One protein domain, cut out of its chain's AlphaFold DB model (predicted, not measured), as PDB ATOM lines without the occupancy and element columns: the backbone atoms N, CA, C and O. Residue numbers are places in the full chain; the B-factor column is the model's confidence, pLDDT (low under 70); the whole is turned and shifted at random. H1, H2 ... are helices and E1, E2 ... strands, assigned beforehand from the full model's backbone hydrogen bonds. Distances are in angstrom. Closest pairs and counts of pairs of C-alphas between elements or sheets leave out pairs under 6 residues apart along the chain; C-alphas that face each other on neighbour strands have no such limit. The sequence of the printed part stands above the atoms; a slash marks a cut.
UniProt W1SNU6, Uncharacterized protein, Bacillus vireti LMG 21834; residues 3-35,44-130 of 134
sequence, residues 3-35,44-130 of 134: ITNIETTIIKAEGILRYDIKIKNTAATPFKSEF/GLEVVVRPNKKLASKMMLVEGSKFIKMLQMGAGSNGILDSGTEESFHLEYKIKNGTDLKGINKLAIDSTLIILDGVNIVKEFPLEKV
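Overview. This is residues 3 to 35 and 44 to 130 of the 134 residues of an uncharacterized protein of Bacillus vireti LMG 21834 (UniProt W1SNU6). A four-stranded sheet, E1 E2 E5 E4, stands face to face with a smaller sheet, E3 E6 E7, making a sandwich with the strands of the two layers crossed. Two short helices, H1 and H2, sit together toward one end of the long axis, with H2 over E1 at the larger sheet's edge. The printed part has 120 residues, with two named helices and seven named strands in the order E1 E2 E3 H1 E4 E5 H2 E6 E7; it is mostly strand, and both sheets are antiparallel throughout. It is compact, with a radius of gyration of the C-alphas of 14.5 A, yet elongated in outline, spanning 47 by 29 by 24 A.

Arrangement. The larger sheet runs E1, residues 3 to 11, E2, residues 16 to 24, E5, residues 86 to 94, and E4, residues 72 to 77, and is strongly twisted. E1 and E2 form a hairpin, with N 7 and O 20 2.8 A apart, within hydrogen-bond range. E2 and E5 are antiparallel at 162 degrees, with N 19 and O 91 at 2.8 A. E4 and E5 form a hairpin, with N 92 and O 74 at 2.8 A. The other sheet, also strongly twisted, runs E3, residues 46 to 50, E6, residues 112 to 117, and E7, residues 120 to 126. N 48 and O 114 are 2.9 A apart across E3 and E6, and N 113 and O 125 are 2.8 A apart across the hairpin E6 and E7. The strands of the two sheets stand at 69 degrees, and the parts that face each other are 10.6 A centre to centre. The closest C-alphas of E3 and E5 are those of Val 48 and Leu 91, 7.4 A. H2, residues 104 to 109, is on the larger sheet at a height of 8.5 A over the sheet, over E1 and along the strands, at 13 degrees to E1 on the local plane; their closest C-alphas are those of Thr 8 and Asn 105, 6.0 A. H1, residues 53 to 58, is on neither sheet. It touches H2, opposite ways at a steep tilt of 36 degrees, only just past shallow, with the C-alphas of Leu 55 and Leu 107 closest at 5.4 A. Every O i to N i+4 pair in H2 is within hydrogen-bond range; in H1, 1 of 2 is.

Along the chain. E1 begins at C-alpha 3 (204.299, 163.191, 177.160) and is 23.0 A long. E2 measures 25.8 A, E5 26.9 A and E4 14.6 A. E3 is 12.9 A long and E6 16.3 A. E7 is 17.6 A long and ends at C-alpha 126 (214.155, 161.972, 179.137). H1 spans 9.1 A and H2 8.9 A.

Size, cuts and confidence. The two C-alphas farthest apart, those of Ala 28 and Gly 98, are 47.5 A apart. Residues 36 to 43 are not printed; C-alphas 35 and 44 are 9.4 A apart across this cut. The link from H1 to E4, residues 59 to 71, is long. Mean pLDDT of the printed part is 90.9; residues 44, 79 and 130 are under 70.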
ATOM      1  N   ILE A   3     204.132 162.501 178.446       91.50
ATOM      2  CA  ILE A   3     204.299 163.191 177.160       91.50
ATOM      3  C   ILE A   3     203.623 162.338 176.092       91.50
ATOM      4  O   ILE A   3     203.867 161.135 176.033       91.50
ATOM      5  N   THR A   4     202.766 162.955 175.287       92.25
ATOM      6  CA  THR A   4     202.030 162.286 174.205       92.25
ATOM      7  C   THR A   4     202.563 162.645 172.827       92.25
ATOM      8  O   THR A   4     202.446 161.834 171.917       92.25
ATOM      9  N   ASN A   5     203.184 163.817 172.668       92.12
ATOM     10  CA  ASN A   5     203.924 164.177 171.461       92.12
ATOM     11  C   ASN A   5     205.060 165.152 171.795       92.12
ATOM     12  O   ASN A   5     204.956 165.953 172.728       92.12
ATOM     13  N   ILE A   6     206.123 165.098 171.000       92.44
ATOM     14  CA  ILE A   6     207.176 166.101 170.975       92.44
ATOM     15  C   ILE A   6     207.713 166.280 169.559       92.44
ATOM     16  O   ILE A   6     208.155 165.335 168.907       92.44
ATOM     17  N   GLU A   7     207.735 167.528 169.116       94.19
ATOM     18  CA  GLU A   7     208.261 167.934 167.823       94.19
ATOM     19  C   GLU A   7     209.311 169.025 168.010       94.19
ATOM     20  O   GLU A   7     209.237 169.848 168.923       94.19
ATOM     21  N   THR A   8     210.328 169.015 167.147       95.38
ATOM     22  CA  THR A   8     211.410 170.003 167.179       95.38
ATOM     23  C   THR A   8     211.556 170.665 165.823       95.38
ATOM     24  O   THR A   8     211.785 169.979 164.821       95.38
ATOM     25  N   THR A   9     211.516 171.992 165.806       96.50
ATOM     26  CA  THR A   9     211.594 172.806 164.591       96.50
ATOM     27  C   THR A   9     212.768 173.773 164.679       96.50
ATOM     28  O   THR A   9     212.977 174.421 165.700       96.50
ATOM     29  N   ILE A  10     213.540 173.906 163.596       97.50
ATOM     30  CA  ILE A  10     214.583 174.935 163.490       97.50
ATOM     31  C   ILE A  10     214.039 176.091 162.655       97.50
ATOM     32  O   ILE A  10     213.897 175.969 161.435       97.50
ATOM     33  N   ILE A  11     213.797 177.230 163.297       96.56
ATOM     34  CA  ILE A  11     213.413 178.475 162.628       96.56
ATOM     35  C   ILE A  11     214.703 179.150 162.154       96.56
ATOM     36  O   ILE A  11     215.353 179.908 162.878       96.56
ATOM     37  N   LYS A  12     215.125 178.812 160.931       94.12
ATOM     38  CA  LYS A  12     216.443 179.193 160.387       94.12
ATOM     39  C   LYS A  12     216.668 180.702 160.329       94.12
ATOM     40  O   LYS A  12     217.770 181.143 160.631       94.12
ATOM     41  N   ALA A  13     215.641 181.466 159.952       93.81
ATOM     42  CA  ALA A  13     215.725 182.920 159.819       93.81
ATOM     43  C   ALA A  13     216.095 183.608 161.144       93.81
ATOM     44  O   ALA A  13     216.780 184.625 161.146       93.81
ATOM     45  N   GLU A  14     215.695 183.010 162.265       94.00
ATOM     46  CA  GLU A  14     215.875 183.576 163.601       94.00
ATOM     47  C   GLU A  14     216.961 182.850 164.405       94.00
ATOM     48  O   GLU A  14     217.355 183.302 165.481       94.00
ATOM     49  N   GLY A  15     217.483 181.731 163.892       96.94
ATOM     50  CA  GLY A  15     218.415 180.876 164.623       96.94
ATOM     51  C   GLY A  15     217.790 180.336 165.910       96.94
ATOM     52  O   GLY A  15     218.424 180.389 166.962       96.94
ATOM     53  N   ILE A  16     216.542 179.867 165.839       98.12
ATOM     54  CA  ILE A  16     215.793 179.338 166.985       98.12
ATOM     55  C   ILE A  16     215.596 177.831 166.831       98.12
ATOM     56  O   ILE A  16     215.253 177.342 165.754       98.12
ATOM     57  N   LEU A  17     215.802 177.104 167.928       98.19
ATOM     58  CA  LEU A  17     215.308 175.746 168.121       98.19
ATOM     59  C   LEU A  17     214.014 175.831 168.928       98.19
ATOM     60  O   LEU A  17     214.036 176.253 170.084       98.19
ATOM     61  N   ARG A  18     212.913 175.414 168.315       97.50
ATOM     62  CA  ARG A  18     211.594 175.349 168.928       97.50
ATOM     63  C   ARG A  18     211.246 173.908 169.277       97.50
ATOM     64  O   ARG A  18     211.496 173.011 168.473       97.50
ATOM     65  N   TYR A  19     210.665 173.715 170.450       96.81
ATOM     66  CA  TYR A  19     209.996 172.490 170.864       96.81
ATOM     67  C   TYR A  19     208.498 172.755 170.903       96.81
ATOM     68  O   TYR A  19     208.086 173.743 171.506       96.81
ATOM     69  N   ASP A  20     207.712 171.860 170.326       95.25
ATOM     70  CA  ASP A  20     206.263 171.803 170.483       95.25
ATOM     71  C   ASP A  20     205.940 170.477 171.179       95.25
ATOM     72  O   ASP A  20     206.343 169.404 170.729       95.25
ATOM     73  N   ILE A  21     205.304 170.548 172.345       94.12
ATOM     74  CA  ILE A  21     205.194 169.434 173.286       94.12
ATOM     75  C   ILE A  21     203.740 169.279 173.689       94.12
ATOM     76  O   ILE A  21     203.088 170.256 174.045       94.12
ATOM     77  N   LYS A  22     203.253 168.040 173.703       93.25
ATOM     78  CA  LYS A  22     201.942 167.701 174.248       93.25
ATOM     79  C   LYS A  22     202.086 166.866 175.506       93.25
ATOM     80  O   LYS A  22     202.800 165.861 175.522       93.25
ATOM     81  N   ILE A  23     201.420 167.296 176.570       92.25
ATOM     82  CA  ILE A  23     201.452 166.646 177.877       92.25
ATOM     83  C   ILE A  23     200.022 166.311 178.273       92.25
ATOM     84  O   ILE A  23     199.171 167.191 178.336       92.25
ATOM     85  N   LYS A  24     199.770 165.042 178.595       91.94
ATOM     86  CA  LYS A  24     198.479 164.587 179.109       91.94
ATOM     87  C   LYS A  24     198.519 164.417 180.618       91.94
ATOM     88  O   LYS A  24     199.383 163.704 181.149       91.94
ATOM     89  N   ASN A  25     197.552 164.999 181.324       91.12
ATOM     90  CA  ASN A  25     197.312 164.646 182.713       91.12
ATOM     91  C   ASN A  25     196.617 163.281 182.788       91.12
ATOM     92  O   ASN A  25     195.556 163.059 182.215       91.12
ATOM     93  N   THR A  26     197.227 162.355 183.515       91.62
ATOM     94  CA  THR A  26     196.714 160.989 183.704       91.62
ATOM     95  C   THR A  26     196.193 160.758 185.119       91.62
ATOM     96  O   THR A  26     195.788 159.646 185.436       91.62
ATOM     97  N   ALA A  27     196.273 161.768 185.991       89.00
ATOM     98  CA  ALA A  27     195.701 161.712 187.326       89.00
ATOM     99  C   ALA A  27     194.190 161.973 187.265       89.00
ATOM    100  O   ALA A  27     193.695 162.544 186.297       89.00
ATOM    101  N   ALA A  28     193.483 161.576 188.324       89.19
ATOM    102  CA  ALA A  28     192.055 161.846 188.498       89.19
ATOM    103  C   ALA A  28     191.757 163.290 188.953       89.19
ATOM    104  O   ALA A  28     190.599 163.659 189.129       89.19
ATOM    105  N   THR A  29     192.797 164.096 189.183       87.38
ATOM    106  CA  THR A  29     192.694 165.478 189.654       87.38
ATOM    107  C   THR A  29     193.486 166.420 188.743       87.38
ATOM    108  O   THR A  29     194.535 166.018 188.222       87.38
ATOM    109  N   PRO A  30     193.027 167.674 188.559       84.62
ATOM    110  CA  PRO A  30     193.808 168.712 187.891       84.62
ATOM    111  C   PRO A  30     195.171 168.901 188.551       84.62
ATOM    112  O   PRO A  30     195.298 168.746 189.770       84.62
ATOM    113  N   PHE A  31     196.177 169.267 187.761       83.25
ATOM    114  CA  PHE A  31     197.398 169.809 188.337       83.25
ATOM    115  C   PHE A  31     197.120 171.222 188.844       83.25
ATOM    116  O   PHE A  31     196.659 172.076 188.088       83.25
ATOM    117  N   LYS A  32     197.416 171.463 190.118       80.06
ATOM    118  CA  LYS A  32     197.370 172.788 190.729       80.06
ATOM    119  C   LYS A  32     198.765 173.113 191.229       80.06
ATOM    120  O   LYS A  32     199.359 172.283 191.910       80.06
ATOM    121  N   SER A  33     199.269 174.284 190.851       78.06
ATOM    122  CA  SER A  33     200.506 174.811 191.421       78.06
ATOM    123  C   SER A  33     200.303 175.033 192.919       78.06
ATOM    124  O   SER A  33     199.263 175.548 193.336       78.06
ATOM    125  N   GLU A  34     201.271 174.605 193.722       79.00
ATOM    126  CA  GLU A  34     201.325 174.887 195.159       79.00
ATOM    127  C   GLU A  34     202.211 176.106 195.457       79.00
ATOM    128  O   GLU A  34     202.295 176.557 196.601       79.00
ATOM    129  N   PHE A  35     202.891 176.636 194.438       75.00
ATOM    130  CA  PHE A  35     203.761 177.788 194.572       75.00
ATOM    131  C   PHE A  35     202.956 179.091 194.546       75.00
ATOM    132  O   PHE A  35     202.213 179.378 193.610       75.00
ATOM    133  N   GLY A  44     200.535 178.753 186.033       60.94
ATOM    134  CA  GLY A  44     200.417 177.329 185.812       60.94
ATOM    135  C   GLY A  44     201.733 176.790 185.270       60.94
ATOM    136  O   GLY A  44     202.266 177.331 184.310       60.94
ATOM    137  N   LEU A  45     202.231 175.732 185.910       75.12
ATOM    138  CA  LEU A  45     203.165 174.740 185.374       75.12
ATOM    139  C   LEU A  45     204.203 175.283 184.367       75.12
ATOM    140  O   LEU A  45     203.946 175.365 183.165       75.12
ATOM    141  N   GLU A  46     205.416 175.564 184.839       84.25
ATOM    142  CA  GLU A  46     206.514 175.946 183.953       84.25
ATOM    143  C   GLU A  46     207.167 174.694 183.349       84.25
ATOM    144  O   GLU A  46     207.374 173.677 184.017       84.25
ATOM    145  N   VAL A  47     207.505 174.756 182.062       90.06
ATOM    146  CA  VAL A  47     208.163 173.660 181.349       90.06
ATOM    147  C   VAL A  47     209.466 174.169 180.752       90.06
ATOM    148  O   VAL A  47     209.487 175.185 180.063       90.06
ATOM    149  N   VAL A  48     210.566 173.452 180.984       93.19
ATOM    150  CA  VAL A  48     211.892 173.811 180.462       93.19
ATOM    151  C   VAL A  48     212.636 172.594 179.923       93.19
ATOM    152  O   VAL A  48     212.471 171.477 180.407       93.19
ATOM    153  N   VAL A  49     213.509 172.801 178.936       95.88
ATOM    154  CA  VAL A  49     214.404 171.757 178.420       95.88
ATOM    155  C   VAL A  49     215.803 171.929 178.997       95.88
ATOM    156  O   VAL A  49     216.466 172.950 178.801       95.88
ATOM    157  N   ARG A  50     216.291 170.883 179.662       95.44
ATOM    158  CA  ARG A  50     217.690 170.748 180.066       95.44
ATOM    159  C   ARG A  50     218.470 170.067 178.938       95.44
ATOM    160  O   ARG A  50     218.225 168.886 178.674       95.44
ATOM    161  N   PRO A  51     219.411 170.769 178.279       96.38
ATOM    162  CA  PRO A  51     220.182 170.193 177.187       96.38
ATOM    163  C   PRO A  51     221.230 169.211 177.712       96.38
ATOM    164  O   PRO A  51     221.788 169.391 178.799       96.38
ATOM    165  N   ASN A  52     221.602 168.227 176.896       94.31
ATOM    166  CA  ASN A  52     222.863 167.521 177.110       94.31
ATOM    167  C   ASN A  52     224.072 168.395 176.703       94.31
ATOM    168  O   ASN A  52     223.934 169.466 176.104       94.31
ATOM    169  N   LYS A  53     225.295 167.922 176.981       94.75
ATOM    170  CA  LYS A  53     226.533 168.667 176.668       94.75
ATOM    171  C   LYS A  53     226.678 168.999 175.175       94.75
ATOM    172  O   LYS A  53     227.199 170.059 174.831       94.75
ATOM    173  N   LYS A  54     226.240 168.100 174.287       95.75
ATOM    174  CA  LYS A  54     226.374 168.275 172.834       95.75
ATOM    175  C   LYS A  54     225.422 169.354 172.334       95.75
ATOM    176  O   LYS A  54     225.880 170.257 171.641       95.75
ATOM    177  N   LEU A  55     224.150 169.310 172.726       97.06
ATOM    178  CA  LEU A  55     223.187 170.356 172.401       97.06
ATOM    179  C   LEU A  55     223.626 171.692 173.003       97.06
ATOM    180  O   LEU A  55     223.737 172.669 172.275       97.06
ATOM    181  N   ALA A  56     224.002 171.726 174.284       97.06
ATOM    182  CA  ALA A  56     224.466 172.944 174.952       97.06
ATOM    183  C   ALA A  56     225.642 173.623 174.226       97.06
ATOM    184  O   ALA A  56     225.728 174.847 174.182       97.06
ATOM    185  N   SER A  57     226.529 172.849 173.589       96.38
ATOM    186  CA  SER A  57     227.638 173.406 172.803       96.38
ATOM    187  C   SER A  57     227.177 174.225 171.586       96.38
ATOM    188  O   SER A  57     227.907 175.119 171.151       96.38
ATOM    189  N   LYS A  58     225.967 173.954 171.080       97.75
ATOM    190  CA  LYS A  58     225.333 174.559 169.898       97.75
ATOM    191  C   LYS A  58     224.361 175.696 170.237       97.75
ATOM    192  O   LYS A  58     223.990 176.456 169.348       97.75
ATOM    193  N   MET A  59     223.972 175.834 171.503       98.00
ATOM    194  CA  MET A  59     222.956 176.792 171.956       98.00
ATOM    195  C   MET A  59     223.584 177.971 172.693       98.00
ATOM    196  O   MET A  59     224.601 177.817 173.370       98.00
ATOM    197  N   MET A  60     222.992 179.155 172.571       97.88
ATOM    198  CA  MET A  60     223.316 180.259 173.473       97.88
ATOM    199  C   MET A  60     222.900 179.850 174.886       97.88
ATOM    200  O   MET A  60     221.840 179.250 175.070       97.88
ATOM    201  N   LEU A  61     223.744 180.142 175.872       96.75
ATOM    202  CA  LEU A  61     223.487 179.816 177.273       96.75
ATOM    203  C   LEU A  61     223.291 181.102 178.074       96.75
ATOM    204  O   LEU A  61     223.838 182.141 177.716       96.75
ATOM    205  N   VAL A  62     222.530 181.017 179.162       95.31
ATOM    206  CA  VAL A  62     222.363 182.129 180.105       95.31
ATOM    207  C   VAL A  62     223.689 182.384 180.824       95.31
ATOM    208  O   VAL A  62     224.216 181.501 181.506       95.31
ATOM    209  N   GLU A  63     224.229 183.593 180.676       93.06
ATOM    210  CA  GLU A  63     225.477 184.004 181.320       93.06
ATOM    211  C   GLU A  63     225.339 184.046 182.851       93.06
ATOM    212  O   GLU A  63     224.278 184.342 183.395       93.06
ATOM    213  N   GLY A  64     226.413 183.701 183.570       90.25
ATOM    214  CA  GLY A  64     226.440 183.723 185.040       90.25
ATOM    215  C   GLY A  64     225.623 182.627 185.741       90.25
ATOM    216  O   GLY A  64     225.660 182.522 186.968       90.25
ATOM    217  N   SER A  65     224.909 181.772 185.001       87.88
ATOM    218  CA  SER A  65     224.165 180.649 185.577       87.88
ATOM    219  C   SER A  65     225.103 179.539 186.064       87.88
ATOM    220  O   SER A  65     225.974 179.070 185.334       87.88
ATOM    221  N   LYS A  66     224.862 179.030 187.283       88.06
ATOM    222  CA  LYS A  66     225.526 177.817 187.809       88.06
ATOM    223  C   LYS A  66     225.078 176.531 187.097       88.06
ATOM    224  O   LYS A  66     225.724 175.497 187.225       88.06
ATOM    225  N   PHE A  67     223.966 176.593 186.366       86.44
ATOM    226  CA  PHE A  67     223.380 175.477 185.626       86.44
ATOM    227  C   PHE A  67     223.522 175.687 184.116       86.44
ATOM    228  O   PHE A  67     223.502 176.825 183.642       86.44
ATOM    229  N   ILE A  68     223.575 174.594 183.349       91.19
ATOM    230  CA  ILE A  68     223.532 174.644 181.881       91.19
ATOM    231  C   ILE A  68     222.102 174.995 181.452       91.19
ATOM    232  O   ILE A  68     221.250 174.117 181.315       91.19
ATOM    233  N   LYS A  69     221.842 176.292 181.271       92.94
ATOM    234  CA  LYS A  69     220.545 176.835 180.855       92.94
ATOM    235  C   LYS A  69     220.665 177.412 179.454       92.94
ATOM    236  O   LYS A  69     221.488 178.298 179.237       92.94
ATOM    237  N   MET A  70     219.866 176.904 178.518       96.56
ATOM    238  CA  MET A  70     219.745 177.509 177.190       96.56
ATOM    239  C   MET A  70     219.058 178.871 177.307       96.56
ATOM    240  O   MET A  70     218.171 179.045 178.140       96.56
ATOM    241  N   LEU A  71     219.463 179.827 176.474       96.94
ATOM    242  CA  LEU A  71     218.832 181.139 176.404       96.94
ATOM    243  C   LEU A  71     217.451 181.004 175.754       96.94
ATOM    244  O   LEU A  71     217.353 180.676 174.568       96.94
ATOM    245  N   GLN A  72     216.405 181.227 176.545       95.25
ATOM    246  CA  GLN A  72     215.018 181.174 176.103       95.25
ATOM    247  C   GLN A  72     214.647 182.458 175.358       95.25
ATOM    248  O   GLN A  72     214.979 183.555 175.802       95.25
ATOM    249  N   MET A  73     213.978 182.302 174.221       96.19
ATOM    250  CA  MET A  73     213.513 183.398 173.366       96.19
ATOM    251  C   MET A  73     211.998 183.568 173.418       96.19
ATOM    252  O   MET A  73     211.500 184.667 173.204       96.19
ATOM    253  N   GLY A  74     211.281 182.492 173.731       92.88
ATOM    254  CA  GLY A  74     209.830 182.467 173.786       92.88
ATOM    255  C   GLY A  74     209.337 181.193 174.457       92.88
ATOM    256  O   GLY A  74     210.035 180.174 174.492       92.88
ATOM    257  N   ALA A  75     208.143 181.273 175.029       92.19
ATOM    258  CA  ALA A  75     207.407 180.125 175.524       92.19
ATOM    259  C   ALA A  75     205.927 180.454 175.657       92.19
ATOM    260  O   ALA A  75     205.546 181.611 175.836       92.19
ATOM    261  N   GLY A  76     205.109 179.413 175.644       89.00
ATOM    262  CA  GLY A  76     203.705 179.527 175.983       89.00
ATOM    263  C   GLY A  76     203.038 178.172 176.088       89.00
ATOM    264  O   GLY A  76     203.551 177.157 175.612       89.00
ATOM    265  N   SER A  77     201.869 178.177 176.707       86.88
ATOM    266  CA  SER A  77     200.995 177.023 176.823       86.88
ATOM    267  C   SER A  77     199.556 177.440 176.553       86.88
ATOM    268  O   SER A  77     199.218 178.625 176.564       86.88
ATOM    269  N   ASN A  78     198.704 176.461 176.286       79.19
ATOM    270  CA  ASN A  78     197.263 176.653 176.140       79.19
ATOM    271  C   ASN A  78     196.492 176.640 177.479       79.19
ATOM    272  O   ASN A  78     195.279 176.831 177.449       79.19
ATOM    273  N   GLY A  79     197.163 176.501 178.633       67.81
ATOM    274  CA  GLY A  79     196.564 176.757 179.950       67.81
ATOM    275  C   GLY A  79     196.769 175.659 181.002       67.81
ATOM    276  O   GLY A  79     197.862 175.113 181.151       67.81
ATOM    277  N   ILE A  80     195.720 175.421 181.796       74.88
ATOM    278  CA  ILE A  80     195.705 174.571 182.999       74.88
ATOM    279  C   ILE A  80     195.669 173.087 182.610       74.88
ATOM    280  O   ILE A  80     194.880 172.679 181.765       74.88
ATOM    281  N   LEU A  81     196.481 172.258 183.276       83.00
ATOM    282  CA  LEU A  81     196.531 170.812 183.042       83.00
ATOM    283  C   LEU A  81     195.438 170.068 183.844       83.00
ATOM    284  O   LEU A  81     195.713 169.416 184.862       83.00
ATOM    285  N   ASP A  82     194.190 170.186 183.398       86.00
ATOM    286  CA  ASP A  82     193.025 169.547 184.019       86.00
ATOM    287  C   ASP A  82     193.084 168.010 184.009       86.00
ATOM    288  O   ASP A  82     193.895 167.377 183.334       86.00
ATOM    289  N   SER A  83     192.245 167.367 184.825       89.00
ATOM    290  CA  SER A  83     192.201 165.902 184.919       89.00
ATOM    291  C   SER A  83     191.818 165.273 183.577       89.00
ATOM    292  O   SER A  83     190.730 165.514 183.057       89.00
ATOM    293  N   GLY A  84     192.678 164.405 183.043       89.25
ATOM    294  CA  GLY A  84     192.430 163.692 181.789       89.25
ATOM    295  C   GLY A  84     192.650 164.510 180.511       89.25
ATOM    296  O   GLY A  84     192.541 163.924 179.429       89.25
ATOM    297  N   THR A  85     192.975 165.805 180.608       89.56
ATOM    298  CA  THR A  85     193.190 166.675 179.442       89.56
ATOM    299  C   THR A  85     194.617 166.585 178.914       89.56
ATOM    300  O   THR A  85     195.542 166.121 179.592       89.56
ATOM    301  N   GLU A  86     194.774 166.973 177.651       91.69
ATOM    302  CA  GLU A  86     196.056 167.106 176.973       91.69
ATOM    303  C   GLU A  86     196.278 168.573 176.630       91.69
ATOM    304  O   GLU A  86     195.456 169.182 175.951       91.69
ATOM    305  N   GLU A  87     197.414 169.102 177.064       90.75
ATOM    306  CA  GLU A  87     197.792 170.491 176.849       90.75
ATOM    307  C   GLU A  87     199.050 170.583 175.987       90.75
ATOM    308  O   GLU A  87     199.911 169.697 175.997       90.75
ATOM    309  N   SER A  88     199.136 171.669 175.226       92.12
ATOM    310  CA  SER A  88     200.229 171.977 174.313       92.12
ATOM    311  C   SER A  88     201.108 173.087 174.876       92.12
ATOM    312  O   SER A  88     200.632 174.150 175.270       92.12
ATOM    313  N   PHE A  89     202.412 172.854 174.839       92.56
ATOM    314  CA  PHE A  89     203.452 173.777 175.261       92.56
ATOM    315  C   PHE A  89     204.381 174.028 174.084       92.56
ATOM    316  O   PHE A  89     204.704 173.100 173.344       92.56
ATOM    317  N   HIS A  90     204.854 175.259 173.938       94.62
ATOM    318  CA  HIS A  90     205.967 175.556 173.049       94.62
ATOM    319  C   HIS A  90     207.088 176.255 173.808       94.62
ATOM    320  O   HIS A  90     206.839 177.056 174.709       94.62
ATOM    321  N   LEU A  91     208.324 175.931 173.439       96.19
ATOM    322  CA  LEU A  91     209.545 176.486 174.021       96.19
ATOM    323  C   LEU A  91     210.514 176.836 172.905       96.19
ATOM    324  O   LEU A  91     210.787 176.008 172.039       96.19
ATOM    325  N   GLU A  92     211.080 178.032 172.948       98.06
ATOM    326  CA  GLU A  92     211.983 178.536 171.921       98.06
ATOM    327  C   GLU A  92     213.325 178.908 172.539       98.06
ATOM    328  O   GLU A  92     213.399 179.660 173.512       98.06
ATOM    329  N   TYR A  93     214.406 178.383 171.963       98.25
ATOM    330  CA  TYR A  93     215.768 178.576 172.448       98.25
ATOM    331  C   TYR A  93     216.689 179.087 171.350       98.25
ATOM    332  O   TYR A  93     216.639 178.635 170.203       98.25
ATOM    333  N   LYS A  94     217.595 179.997 171.713       98.31
ATOM    334  CA  LYS A  94     218.527 180.604 170.762       98.31
ATOM    335  C   LYS A  94     219.695 179.674 170.433       98.31
ATOM    336  O   LYS A  94     220.448 179.253 171.311       98.31
ATOM    337  N   ILE A  95     219.894 179.403 169.148       98.31
ATOM    338  CA  ILE A  95     221.063 178.699 168.605       98.31
ATOM    339  C   ILE A  95     222.227 179.699 168.490       98.31
ATOM    340  O   ILE A  95     222.014 180.868 168.163       98.31
ATOM    341  N   LYS A  96     223.472 179.268 168.751       97.31
ATOM    342  CA  LYS A  96     224.648 180.140 168.567       97.31
ATOM    343  C   LYS A  96     224.811 180.519 167.096       97.31
ATOM    344  O   LYS A  96     224.695 179.666 166.214       97.31
ATOM    345  N   ASN A  97     225.193 181.766 166.842       94.25
ATOM    346  CA  ASN A  97     225.502 182.244 165.494       94.25
ATOM    347  C   ASN A  97     226.616 181.406 164.839       94.25
ATOM    348  O   ASN A  97     227.570 181.003 165.502       94.25
ATOM    349  N   GLY A  98     226.487 181.136 163.536       92.06
ATOM    350  CA  GLY A  98     227.463 180.346 162.770       92.06
ATOM    351  C   GLY A  98     227.440 178.837 163.049       92.06
ATOM    352  O   GLY A  98     228.261 178.100 162.508       92.06
ATOM    353  N   THR A  99     226.510 178.354 163.875       94.62
ATOM    354  CA  THR A  99     226.353 176.922 164.138       94.62
ATOM    355  C   THR A  99     225.824 176.178 162.915       94.62
ATOM    356  O   THR A  99     224.802 176.558 162.350       94.62
ATOM    357  N   ASP A 100     226.461 175.055 162.565       94.00
ATOM    358  CA  ASP A 100     225.873 174.083 161.640       94.00
ATOM    359  C   ASP A 100     224.577 173.506 162.228       94.00
ATOM    360  O   ASP A 100     224.580 172.850 163.274       94.00
ATOM    361  N   LEU A 101     223.467 173.764 161.536       94.06
ATOM    362  CA  LEU A 101     222.126 173.352 161.940       94.06
ATOM    363  C   LEU A 101     221.891 171.848 161.741       94.06
ATOM    364  O   LEU A 101     220.925 171.289 162.271       94.06
ATOM    365  N   LYS A 102     222.761 171.173 160.979       93.06
ATOM    366  CA  LYS A 102     222.630 169.747 160.697       93.06
ATOM    367  C   LYS A 102     222.714 168.939 161.991       93.06
ATOM    368  O   LYS A 102     223.695 168.965 162.726       93.06
ATOM    369  N   GLY A 103     221.660 168.170 162.255       89.75
ATOM    370  CA  GLY A 103     221.606 167.262 163.398       89.75
ATOM    371  C   GLY A 103     221.243 167.911 164.738       89.75
ATOM    372  O   GLY A 103     221.160 167.173 165.717       89.75
ATOM    373  N   ILE A 104     220.952 169.220 164.801       94.75
ATOM    374  CA  ILE A 104     220.463 169.856 166.041       94.75
ATOM    375  C   ILE A 104     219.184 169.171 166.538       94.75
ATOM    376  O   ILE A 104     219.129 168.819 167.707       94.75
ATOM    377  N   ASN A 105     218.220 168.866 165.662       92.06
ATOM    378  CA  ASN A 105     216.995 168.145 166.050       92.06
ATOM    379  C   ASN A 105     217.286 166.780 166.692       92.06
ATOM    380  O   ASN A 105     216.620 166.373 167.636       92.06
ATOM    381  N   LYS A 106     218.326 166.073 166.235       91.62
ATOM    382  CA  LYS A 106     218.721 164.797 166.848       91.62
ATOM    383  C   LYS A 106     219.281 165.003 168.259       91.62
ATOM    384  O   LYS A 106     219.023 164.186 169.131       91.62
ATOM    385  N   LEU A 107     220.034 166.082 168.473       94.44
ATOM    386  CA  LEU A 107     220.544 166.463 169.794       94.44
ATOM    387  C   LEU A 107     219.434 166.997 170.711       94.44
ATOM    388  O   LEU A 107     219.505 166.811 171.920       94.44
ATOM    389  N   ALA A 108     218.411 167.633 170.137       94.38
ATOM    390  CA  ALA A 108     217.240 168.139 170.842       94.38
ATOM    391  C   ALA A 108     216.454 167.012 171.528       94.38
ATOM    392  O   ALA A 108     216.081 167.135 172.689       94.38
ATOM    393  N   ILE A 109     216.289 165.874 170.849       92.94
ATOM    394  CA  ILE A 109     215.631 164.688 171.419       92.94
ATOM    395  C   ILE A 109     216.511 163.972 172.465       92.94
ATOM    396  O   ILE A 109     215.998 163.278 173.331       92.94
ATOM    397  N   ASP A 110     217.825 164.187 172.462       92.25
ATOM    398  CA  ASP A 110     218.761 163.709 173.498       92.25
ATOM    399  C   ASP A 110     218.875 164.746 174.642       92.25
ATOM    400  O   ASP A 110     219.952 165.209 175.020       92.25
ATOM    401  N   SER A 111     217.728 165.215 175.131       94.38
ATOM    402  CA  SER A 111     217.611 166.198 176.218       94.38
ATOM    403  C   SER A 111     216.560 165.755 177.237       94.38
ATOM    404  O   SER A 111     215.892 164.735 177.067       94.38
ATOM    405  N   THR A 112     216.423 166.493 178.338       95.44
ATOM    406  CA  THR A 112     215.414 166.213 179.369       95.44
ATOM    407  C   THR A 112     214.410 167.350 179.432       95.44
ATOM    408  O   THR A 112     214.806 168.500 179.617       95.44
ATOM    409  N   LEU A 113     213.122 167.036 179.326       94.75
ATOM    410  CA  LEU A 113     212.058 167.969 179.673       94.75
ATOM    411  C   LEU A 113     211.856 167.972 181.184       94.75
ATOM    412  O   LEU A 113     211.777 166.909 181.799       94.75
ATOM    413  N   ILE A 114     211.752 169.152 181.772       93.69
ATOM    414  CA  ILE A 114     211.538 169.345 183.200       93.69
ATOM    415  C   ILE A 114     210.258 170.151 183.372       93.69
ATOM    416  O   ILE A 114     210.093 171.198 182.749       93.69
ATOM    417  N   ILE A 115     209.371 169.645 184.220       90.19
ATOM    418  CA  ILE A 115     208.196 170.355 184.709       90.19
ATOM    419  C   ILE A 115     208.548 170.946 186.072       90.19
ATOM    420  O   ILE A 115     208.987 170.213 186.966       90.19
ATOM    421  N   LEU A 116     208.349 172.250 186.214       87.94
ATOM    422  CA  LEU A 116     208.634 173.028 187.408       87.94
ATOM    423  C   LEU A 116     207.344 173.571 188.033       87.94
ATOM    424  O   LEU A 116     206.390 173.922 187.335       87.94
ATOM    425  N   ASP A 117     207.359 173.659 189.358       85.25
ATOM    426  CA  ASP A 117     206.404 174.423 190.155       85.25
ATOM    427  C   ASP A 117     207.185 175.356 191.088       85.25
ATOM    428  O   ASP A 117     207.811 174.923 192.064       85.25
ATOM    429  N   GLY A 118     207.266 176.629 190.706       80.94
ATOM    430  CA  GLY A 118     208.212 177.585 191.265       80.94
ATOM    431  C   GLY A 118     209.651 177.097 191.098       80.94
ATOM    432  O   GLY A 118     210.149 176.902 189.992       80.94
ATOM    433  N   VAL A 119     210.339 176.871 192.218       81.06
ATOM    434  CA  VAL A 119     211.719 176.349 192.226       81.06
ATOM    435  C   VAL A 119     211.801 174.820 192.265       81.06
ATOM    436  O   VAL A 119     212.900 174.265 192.192       81.06
ATOM    437  N   ASN A 120     210.666 174.130 192.405       85.44
ATOM    438  CA  ASN A 120     210.630 172.689 192.613       85.44
ATOM    439  C   ASN A 120     210.502 171.938 191.289       85.44
ATOM    440  O   ASN A 120     209.679 172.273 190.441       85.44
ATOM    441  N   ILE A 121     211.285 170.868 191.136       89.94
ATOM    442  CA  ILE A 121     211.125 169.930 190.023       89.94
ATOM    443  C   ILE A 121     209.979 168.982 190.359       89.94
ATOM    444  O   ILE A 121     210.106 168.130 191.236       89.94
ATOM    445  N   VAL A 122     208.878 169.108 189.624       88.75
ATOM    446  CA  VAL A 122     207.710 168.228 189.752       88.75
ATOM    447  C   VAL A 122     207.967 166.912 189.032       88.75
ATOM    448  O   VAL A 122     207.638 165.834 189.531       88.75
ATOM    449  N   LYS A 123     208.531 166.986 187.819       90.69
ATOM    450  CA  LYS A 123     208.770 165.804 186.992       90.69
ATOM    451  C   LYS A 123     209.858 166.032 185.955       90.69
ATOM    452  O   LYS A 123     209.964 167.112 185.383       90.69
ATOM    453  N   GLU A 124     210.613 164.979 185.659       94.19
ATOM    454  CA  GLU A 124     211.583 164.952 184.566       94.19
ATOM    455  C   GLU A 124     211.215 163.863 183.550       94.19
ATOM    456  O   GLU A 124     210.835 162.749 183.920       94.19
ATOM    457  N   PHE A 125     211.361 164.176 182.265       93.25
ATOM    458  CA  PHE A 125     211.152 163.250 181.158       93.25
ATOM    459  C   PHE A 125     212.372 163.254 180.228       93.25
ATOM    460  O   PHE A 125     212.610 164.241 179.526       93.25
ATOM    461  N   PRO A 126     213.155 162.163 180.181       93.31
ATOM    462  CA  PRO A 126     214.155 161.972 179.137       93.31
ATOM    463  C   PRO A 126     213.464 161.881 177.772       93.31
ATOM    464  O   PRO A 126     212.663 160.973 177.550       93.31
ATOM    465  N   LEU A 127     213.762 162.809 176.863       90.69
ATOM    466  CA  LEU A 127     213.075 162.914 175.572       90.69
ATOM    467  C   LEU A 127     213.441 161.778 174.609       90.69
ATOM    468  O   LEU A 127     212.636 161.401 173.761       90.69
ATOM    469  N   GLU A 128     214.606 161.159 174.795       85.38
ATOM    470  CA  GLU A 128     215.057 160.016 173.997       85.38
ATOM    471  C   GLU A 128     214.084 158.829 174.071       85.38
ATOM    472  O   GLU A 128     213.904 158.125 173.084       85.38
ATOM    473  N   LYS A 129     213.409 158.656 175.217       74.06
ATOM    474  CA  LYS A 129     212.450 157.570 175.484       74.06
ATOM    475  C   LYS A 129     211.042 157.872 174.974       74.06
ATOM    476  O   LYS A 129     210.185 157.000 174.978       74.06
ATOM    477  N   VAL A 130     210.793 159.125 174.595       67.69
ATOM    478  CA  VAL A 130     209.505 159.612 174.077       67.69
ATOM    479  C   VAL A 130     209.448 159.448 172.557       67.69
ATOM    480  O   VAL A 130     208.371 159.383 171.978       67.69
TER     481      VAL A 130